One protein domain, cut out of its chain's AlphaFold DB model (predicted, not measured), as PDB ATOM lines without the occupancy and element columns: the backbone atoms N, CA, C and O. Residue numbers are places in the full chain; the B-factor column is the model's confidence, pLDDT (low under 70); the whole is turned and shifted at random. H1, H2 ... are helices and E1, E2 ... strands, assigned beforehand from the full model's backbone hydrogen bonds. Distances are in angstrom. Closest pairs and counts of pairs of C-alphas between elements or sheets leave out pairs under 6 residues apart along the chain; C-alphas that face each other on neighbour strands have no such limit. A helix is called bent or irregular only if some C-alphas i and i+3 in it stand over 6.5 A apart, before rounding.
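What this domain is: This is residues 10 to 74 of the 81 residues of an uncharacterized protein of Planctomycetes bacterium (UniProt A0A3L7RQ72). A ribbon of two antiparallel strands, E1 and E2, has a wide, open loop at one end, which holds H1 and H2, and a short helix, H3, at the other end, directly after E2. The loop is loose: residues 20 to 42 and 44 to 50 stand free, and no helix touches another. The 65 printed residues hold three named helices and two named strands, in the order E1, H1, H2, E2, H3; the class is mixed, helices and strands. The whole is extended and flat, with a radius of gyration of the C-alphas of 18.7 A and spans of 56 by 29 by 13 A.

How they stand to each other: E1, residues 10 to 16, and E2, residues 56 to 64, are antiparallel neighbours at 161 degrees between directions. C-alphas 12 and 60 face each other at 4.5 A. N 13 and O 59, at 2.8 A, and N 61 and O 11, at 2.8 A, are within hydrogen-bond range. H3, residues 65 to 73, follows E2 by a tight link and is apart from E1. H1, residues 23 to 28, and H2, residues 31 to 45, meet only through their tight link. H1 is apart from E2, and H2 from E1; both are apart from H3. O i to N i+4 pairs within hydrogen-bond range are 9 of 11 in H2, 4 of 5 in H3 and 0 of 2 in H1, where 1 of 3 O i to N i+3 pairs is.

Where its parts are: E1 begins at C-alpha 10 (259.887, 144.825, 208.690) and is 19.9 A long; E2 is 26.3 A. H2, 22.5 A, begins at C-alpha 31 (221.614, 154.704, 230.745). H1, 11.5 A, is irregular: C-alphas 25 and 28 are 7.5 A apart. H3, 12.8 A, ends at C-alpha 73 (264.508, 159.552, 204.154).

The domain as a whole: The C-alphas farthest apart, of Ser 28 and Arg 66, are 55.9 A apart. The printed part has no cut and no long link. Mean pLDDT of the printed part is 71.5; residues 19 to 32, 35 and 42 to 55 are under 70.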
ATOM      1  N   THR A  10     261.319 144.802 208.391       92.19
ATOM      2  CA  THR A  10     259.887 144.825 208.690       92.19
ATOM      3  C   THR A  10     259.512 146.197 209.231       92.19
ATOM      4  O   THR A  10     260.119 146.664 210.194       92.19
ATOM      5  N   ILE A  11     258.518 146.837 208.621       88.81
ATOM      6  CA  ILE A  11     257.993 148.140 209.038       88.81
ATOM      7  C   ILE A  11     256.524 147.985 209.393       88.81
ATOM      8  O   ILE A  11     255.753 147.479 208.580       88.81
ATOM      9  N   THR A  12     256.149 148.463 210.575       88.50
ATOM     10  CA  THR A  12     254.759 148.568 211.020       88.50
ATOM     11  C   THR A  12     254.401 150.046 211.121       88.50
ATOM     12  O   THR A  12     255.116 150.806 211.770       88.50
ATOM     13  N   ILE A  13     253.327 150.449 210.447       84.69
ATOM     14  CA  ILE A  13     252.765 151.800 210.495       84.69
ATOM     15  C   ILE A  13     251.416 151.705 211.189       84.69
ATOM     16  O   ILE A  13     250.572 150.912 210.772       84.69
ATOM     17  N   GLU A  14     251.240 152.519 212.220       84.75
ATOM     18  CA  GLU A  14     250.005 152.655 212.983       84.75
ATOM     19  C   GLU A  14     249.537 154.109 212.858       84.75
ATOM     20  O   GLU A  14     250.329 155.037 213.032       84.75
ATOM     21  N   ILE A  15     248.280 154.293 212.461       80.19
ATOM     22  CA  ILE A  15     247.614 155.589 212.328       80.19
ATOM     23  C   ILE A  15     246.362 155.520 213.185       80.19
ATOM     24  O   ILE A  15     245.545 154.622 213.003       80.19
ATOM     25  N   GLU A  16     246.227 156.477 214.088       81.69
ATOM     26  CA  GLU A  16     245.086 156.623 214.980       81.69
ATOM     27  C   GLU A  16     244.503 158.021 214.771       81.69
ATOM     28  O   GLU A  16     245.238 159.013 214.765       81.69
ATOM     29  N   ALA A  17     243.198 158.091 214.525       79.50
ATOM     30  CA  ALA A  17     242.466 159.342 214.463       79.50
ATOM     31  C   ALA A  17     241.875 159.639 215.843       79.50
ATOM     32  O   ALA A  17     241.079 158.863 216.364       79.50
ATOM     33  N   GLU A  18     242.238 160.782 216.418       75.94
ATOM     34  CA  GLU A  18     241.620 161.284 217.645       75.94
ATOM     35  C   GLU A  18     240.486 162.248 217.273       75.94
ATOM     36  O   GLU A  18     240.694 163.240 216.565       75.94
ATOM     37  N   GLY A  19     239.267 161.938 217.712       67.44
ATOM     38  CA  GLY A  19     238.120 162.833 217.604       67.44
ATOM     39  C   GLY A  19     237.998 163.689 218.861       67.44
ATOM     40  O   GLY A  19     238.105 163.172 219.968       67.44
ATOM     41  N   TYR A  20     237.734 164.988 218.709       61.88
ATOM     42  CA  TYR A  20     237.317 165.813 219.843       61.88
ATOM     43  C   TYR A  20     235.895 165.418 220.237       61.88
ATOM     44  O   TYR A  20     234.962 165.630 219.460       61.88
ATOM     45  N   VAL A  21     235.733 164.852 221.430       59.66
ATOM     46  CA  VAL A  21     234.418 164.646 222.042       59.66
ATOM     47  C   VAL A  21     234.139 165.868 222.917       59.66
ATOM     48  O   VAL A  21     234.985 166.248 223.723       59.66
ATOM     49  N   ASP A  22     233.013 166.552 222.706       62.06
ATOM     50  CA  ASP A  22     232.606 167.657 223.581       62.06
ATOM     51  C   ASP A  22     232.114 167.057 224.905       62.06
ATOM     52  O   ASP A  22     231.109 166.346 224.939       62.06
ATOM     53  N   ASP A  23     232.826 167.338 225.999       58.53
ATOM     54  CA  ASP A  23     232.529 166.815 227.342       58.53
ATOM     55  C   ASP A  23     231.131 167.234 227.866       58.53
ATOM     56  O   ASP A  23     230.670 166.755 228.905       58.53
ATOM     57  N   GLN A  24     230.421 168.124 227.165       58.03
ATOM     58  CA  GLN A  24     229.089 168.600 227.552       58.03
ATOM     59  C   GLN A  24     227.948 167.602 227.317       58.03
ATOM     60  O   GLN A  24     226.894 167.758 227.935       58.03
ATOM     61  N   ASP A  25     228.156 166.542 226.532       53.75
ATOM     62  CA  ASP A  25     227.158 165.473 226.370       53.75
ATOM     63  C   ASP A  25     227.193 164.443 227.524       53.75
ATOM     64  O   ASP A  25     226.379 163.514 227.560       53.75
ATOM     65  N   TYR A  26     228.074 164.635 228.526       55.94
ATOM     66  CA  TYR A  26     228.309 163.657 229.597       55.94
ATOM     67  C   TYR A  26     227.358 163.704 230.817       55.94
ATOM     68  O   TYR A  26     227.532 162.987 231.804       55.94
ATOM     69  N   ALA A  27     226.301 164.522 230.779       55.06
ATOM     70  CA  ALA A  27     225.439 164.763 231.946       55.06
ATOM     71  C   ALA A  27     224.267 163.767 232.143       55.06
ATOM     72  O   ALA A  27     223.525 163.907 233.113       55.06
ATOM     73  N   SER A  28     224.089 162.763 231.272       56.75
ATOM     74  CA  SER A  28     222.978 161.780 231.340       56.75
ATOM     75  C   SER A  28     223.434 160.306 231.462       56.75
ATOM     76  O   SER A  28     222.767 159.399 230.969       56.75
ATOM     77  N   HIS A  29     224.590 160.072 232.093       57.12
ATOM     78  CA  HIS A  29     225.509 158.946 231.829       57.12
ATOM     79  C   HIS A  29     225.265 157.587 232.501       57.12
ATOM     80  O   HIS A  29     226.145 156.741 232.423       57.12
ATOM     81  N   GLU A  30     224.123 157.310 233.131       58.81
ATOM     82  CA  GLU A  30     223.873 155.935 233.626       58.81
ATOM     83  C   GLU A  30     223.245 155.030 232.557       58.81
ATOM     84  O   GLU A  30     223.725 153.918 232.357       58.81
ATOM     85  N   ASP A  31     222.265 155.517 231.789       58.28
ATOM     86  CA  ASP A  31     221.614 154.704 230.745       58.28
ATOM     87  C   ASP A  31     222.530 154.473 229.522       58.28
ATOM     88  O   ASP A  31     222.449 153.444 228.857       58.28
ATOM     89  N   GLN A  32     223.455 155.400 229.246       63.62
ATOM     90  CA  GLN A  32     224.364 155.318 228.093       63.62
ATOM     91  C   GLN A  32     225.512 154.319 228.286       63.62
ATOM     92  O   GLN A  32     226.020 153.784 227.303       63.62
ATOM     93  N   LEU A  33     225.928 154.047 229.527       70.94
ATOM     94  CA  LEU A  33     227.020 153.104 229.787       70.94
ATOM     95  C   LEU A  33     226.607 151.669 229.459       70.94
ATOM     96  O   LEU A  33     227.389 150.950 228.848       70.94
ATOM     97  N   SER A  34     225.368 151.279 229.777       71.75
ATOM     98  CA  SER A  34     224.841 149.958 229.412       71.75
ATOM     99  C   SER A  34     224.705 149.777 227.896       71.75
ATOM    100  O   SER A  34     224.981 148.694 227.382       71.75
ATOM    101  N   ASP A  35     224.349 150.837 227.169       68.00
ATOM    102  CA  ASP A  35     224.313 150.814 225.703       68.00
ATOM    103  C   ASP A  35     225.726 150.691 225.103       68.00
ATOM    104  O   ASP A  35     225.931 149.941 224.147       68.00
ATOM    105  N   ILE A  36     226.719 151.376 225.683       73.31
ATOM    106  CA  ILE A  36     228.130 151.270 225.277       73.31
ATOM    107  C   ILE A  36     228.684 149.871 225.582       73.31
ATOM    108  O   ILE A  36     229.363 149.295 224.736       73.31
ATOM    109  N   GLU A  37     228.378 149.296 226.746       73.25
ATOM    110  CA  GLU A  37     228.773 147.926 227.105       73.25
ATOM    111  C   GLU A  37     228.189 146.904 226.120       73.25
ATOM    112  O   GLU A  37     228.926 146.063 225.606       73.25
ATOM    113  N   ALA A  38     226.911 147.040 225.753       75.38
ATOM    114  CA  ALA A  38     226.285 146.197 224.734       75.38
ATOM    115  C   ALA A  38     226.921 146.379 223.340       75.38
ATOM    116  O   ALA A  38     227.085 145.409 222.595       75.38
ATOM    117  N   MET A  39     227.317 147.606 222.977       70.50
ATOM    118  CA  MET A  39     228.053 147.869 221.737       70.50
ATOM    119  C   MET A  39     229.435 147.211 221.741       70.50
ATOM    120  O   MET A  39     229.805 146.604 220.737       70.50
ATOM    121  N   ILE A  40     230.181 147.290 222.845       71.25
ATOM    122  CA  ILE A  40     231.508 146.675 222.984       71.25
ATOM    123  C   ILE A  40     231.404 145.147 222.912       71.25
ATOM    124  O   ILE A  40     232.152 144.535 222.152       71.25
ATOM    125  N   GLU A  41     230.435 144.535 223.604       73.00
ATOM    126  CA  GLU A  41     230.182 143.088 223.522       73.00
ATOM    127  C   GLU A  41     229.859 142.644 222.087       73.00
ATOM    128  O   GLU A  41     230.360 141.620 221.623       73.00
ATOM    129  N   SER A  42     229.090 143.445 221.339       64.94
ATOM    130  CA  SER A  42     228.807 143.171 219.923       64.94
ATOM    131  C   SER A  42     230.012 143.403 218.998       64.94
ATOM    132  O   SER A  42     230.156 142.725 217.981       64.94
ATOM    133  N   ALA A  43     230.895 144.348 219.333       58.97
ATOM    134  CA  ALA A  43     232.078 144.679 218.542       58.97
ATOM    135  C   ALA A  43     233.186 143.629 218.698       58.97
ATOM    136  O   ALA A  43     233.889 143.338 217.726       58.97
ATOM    137  N   ASP A  44     233.304 143.010 219.873       56.75
ATOM    138  CA  ASP A  44     234.216 141.886 220.101       56.75
ATOM    139  C   ASP A  44     233.862 140.678 219.211       56.75
ATOM    140  O   ASP A  44     234.769 140.006 218.709       56.75
ATOM    141  N   GLU A  45     232.580 140.459 218.890       56.62
ATOM    142  CA  GLU A  45     232.140 139.446 217.911       56.62
ATOM    143  C   GLU A  45     232.491 139.809 216.449       56.62
ATOM    144  O   GLU A  45     232.602 138.922 215.599       56.62
ATOM    145  N   ILE A  46     232.719 141.095 216.150       52.62
ATOM    146  CA  ILE A  46     233.057 141.647 214.818       52.62
ATOM    147  C   ILE A  46     234.579 141.878 214.674       52.62
ATOM    148  O   ILE A  46     235.082 142.329 213.638       52.62
ATOM    149  N   SER A  47     235.363 141.542 215.700       48.16
ATOM    150  CA  SER A  47     236.797 141.810 215.727       48.16
ATOM    151  C   SER A  47     237.575 140.870 214.798       48.16
ATOM    152  O   SER A  47     238.054 139.812 215.191       48.16
ATOM    153  N   SER A  48     237.732 141.271 213.532       49.34
ATOM    154  CA  SER A  48     238.889 140.903 212.693       49.34
ATOM    155  C   SER A  48     239.061 141.724 211.405       49.34
ATOM    156  O   SER A  48     240.159 141.682 210.850       49.34
ATOM    157  N   SER A  49     238.059 142.461 210.900       50.84
ATOM    158  CA  SER A  49     238.213 143.150 209.596       50.84
ATOM    159  C   SER A  49     237.623 144.554 209.456       50.84
ATOM    160  O   SER A  49     238.019 145.246 208.523       50.84
ATOM    161  N   ASP A  50     236.732 144.990 210.354       45.38
ATOM    162  CA  ASP A  50     235.811 146.100 210.046       45.38
ATOM    163  C   ASP A  50     235.935 147.325 210.968       45.38
ATOM    164  O   ASP A  50     235.083 148.214 210.919       45.38
ATOM    165  N   PHE A  51     237.003 147.445 211.771       52.19
ATOM    166  CA  PHE A  51     237.358 148.773 212.285       52.19
ATOM    167  C   PHE A  51     237.630 149.650 211.067       52.19
ATOM    168  O   PHE A  51     238.614 149.437 210.357       52.19
ATOM    169  N   GLY A  52     236.690 150.554 210.783       53.78
ATOM    170  CA  GLY A  52     236.709 151.373 209.586       53.78
ATOM    171  C   GLY A  52     238.080 152.010 209.429       53.78
ATOM    172  O   GLY A  52     238.599 152.607 210.373       53.78
ATOM    173  N   ASP A  53     238.633 151.888 208.224       56.34
ATOM    174  CA  ASP A  53     239.909 152.468 207.790       56.34
ATOM    175  C   ASP A  53     240.068 153.969 208.146       56.34
ATOM    176  O   ASP A  53     241.153 154.530 208.001       56.34
ATOM    177  N   ASP A  54     238.999 154.626 208.593       60.94
ATOM    178  CA  ASP A  54     238.937 156.030 208.971       60.94
ATOM    179  C   ASP A  54     239.465 156.333 210.390       60.94
ATOM    180  O   ASP A  54     239.966 157.435 210.605       60.94
ATOM    181  N   TRP A  55     239.394 155.394 211.348       68.62
ATOM    182  CA  TRP A  55     239.753 155.656 212.761       68.62
ATOM    183  C   TRP A  55     241.075 155.037 213.197       68.62
ATOM    184  O   TRP A  55     241.857 155.669 213.905       68.62
ATOM    185  N   TYR A  56     241.339 153.806 212.769       78.69
ATOM    186  CA  TYR A  56     242.576 153.111 213.093       78.69
ATOM    187  C   TYR A  56     243.062 152.323 211.886       78.69
ATOM    188  O   TYR A  56     242.333 151.516 211.315       78.69
ATOM    189  N   GLN A  57     244.321 152.527 211.509       76.19
ATOM    190  CA  GLN A  57     244.968 151.753 210.461       76.19
ATOM    191  C   GLN A  57     246.286 151.193 210.951       76.19
ATOM    192  O   GLN A  57     247.174 151.929 211.377       76.19
ATOM    193  N   ARG A  58     246.459 149.883 210.779       82.19
ATOM    194  CA  ARG A  58     247.727 149.201 211.013       82.19
ATOM    195  C   ARG A  58     248.171 148.487 209.750       82.19
ATOM    196  O   ARG A  58     247.486 147.594 209.260       82.19
ATOM    197  N   ARG A  59     249.330 148.862 209.213       82.06
ATOM    198  CA  ARG A  59     249.888 148.262 207.993       82.06
ATOM    199  C   ARG A  59     251.301 147.770 208.235       82.06
ATOM    200  O   ARG A  59     252.108 148.468 208.843       82.06
ATOM    201  N   GLN A  60     251.604 146.584 207.719       87.25
ATOM    202  CA  GLN A  60     252.927 145.979 207.815       87.25
ATOM    203  C   GLN A  60     253.525 145.777 206.424       87.25
ATOM    204  O   GLN A  60     252.863 145.277 205.516       87.25
ATOM    205  N   TYR A  61     254.795 146.136 206.269       86.00
ATOM    206  CA  TYR A  61     255.538 146.000 205.023       86.00
ATOM    207  C   TYR A  61     256.858 145.281 205.267       86.00
ATOM    208  O   TYR A  61     257.546 145.540 206.255       86.00
ATOM    209  N   ILE A  62     257.236 144.416 204.329       91.75
ATOM    210  CA  ILE A  62     258.566 143.812 204.276       91.75
ATOM    211  C   ILE A  62     259.327 144.501 203.149       91.75
ATOM    212  O   ILE A  62     258.958 144.401 201.979       91.75
ATOM    213  N   LEU A  63     260.379 145.230 203.502       90.25
ATOM    214  CA  LEU A  63     261.184 146.005 202.570       90.25
ATOM    215  C   LEU A  63     262.544 145.355 202.348       90.25
ATOM    216  O   LEU A  63     263.203 144.883 203.277       90.25
ATOM    217  N   CYS A  64     263.014 145.421 201.105       91.12
ATOM    218  CA  CYS A  64     264.426 145.215 200.818       91.12
ATOM    219  C   CYS A  64     265.244 146.436 201.276       91.12
ATOM    220  O   CYS A  64     264.718 147.540 201.451       91.12
ATOM    221  N   LYS A  65     266.564 146.270 201.386       88.88
ATOM    222  CA  LYS A  65     267.509 147.321 201.810       88.88
ATOM    223  C   LYS A  65     267.364 148.655 201.067       88.88
ATOM    224  O   LYS A  65     267.463 149.720 201.679       88.88
ATOM    225  N   ARG A  66     267.111 148.615 199.752       89.12
ATOM    226  CA  ARG A  66     266.928 149.824 198.930       89.12
ATOM    227  C   ARG A  66     265.655 150.580 199.315       89.12
ATOM    228  O   ARG A  66     265.722 151.783 199.542       89.12
ATOM    229  N   CYS A  67     264.526 149.879 199.416       88.44
ATOM    230  CA  CYS A  67     263.246 150.482 199.789       88.44
ATOM    231  C   CYS A  67     263.268 150.994 201.234       88.44
ATOM    232  O   CYS A  67     262.766 152.079 201.496       88.44
ATOM    233  N   TYR A  68     263.928 150.274 202.148       88.50
ATOM    234  CA  TYR A  68     264.161 150.745 203.515       88.50
ATOM    235  C   TYR A  68     264.938 152.069 203.545       88.50
ATOM    236  O   TYR A  68     264.540 153.003 204.233       88.50
ATOM    237  N   THR A  69     266.005 152.186 202.747       88.50
ATOM    238  CA  THR A  69     266.819 153.415 202.682       88.50
ATOM    239  C   THR A  69     266.017 154.610 202.153       88.50
ATOM    240  O   THR A  69     266.219 155.732 202.605       88.50
ATOM    241  N   GLN A  70     265.091 154.384 201.218       87.25
ATOM    242  CA  GLN A  70     264.171 155.423 200.740       87.25
ATOM    243  C   GLN A  70     263.123 155.779 201.800       87.25
ATOM    244  O   GLN A  70     262.863 156.956 202.034       87.25
ATOM    245  N   TYR A  71     262.566 154.773 202.479       86.56
ATOM    246  CA  TYR A  71     261.571 154.968 203.529       86.56
ATOM    247  C   TYR A  71     262.101 155.853 204.662       86.56
ATOM    248  O   TYR A  71     261.451 156.825 205.023       86.56
ATOM    249  N   ILE A  72     263.309 155.591 205.178       88.44
ATOM    250  CA  ILE A  72     263.886 156.389 206.278       88.44
ATOM    251  C   ILE A  72     264.179 157.848 205.899       88.44
ATOM    252  O   ILE A  72     264.312 158.682 206.789       88.44
ATOM    253  N   GLN A  73     264.292 158.173 204.605       86.69
ATOM    254  CA  GLN A  73     264.508 159.552 204.154       86.69
ATOM    255  C   GLN A  73     263.222 160.379 204.208       86.69
ATOM    256  O   GLN A  73     263.287 161.577 204.481       86.69
ATOM    257  N   ASN A  74     262.067 159.765 203.942       82.12
ATOM    258  CA  ASN A  74     260.772 160.431 204.051       82.12
ATOM    259  C   ASN A  74     259.622 159.428 204.294       82.12
ATOM    260  O   ASN A  74     258.899 159.082 203.350       82.12
TER     261      ASN A  74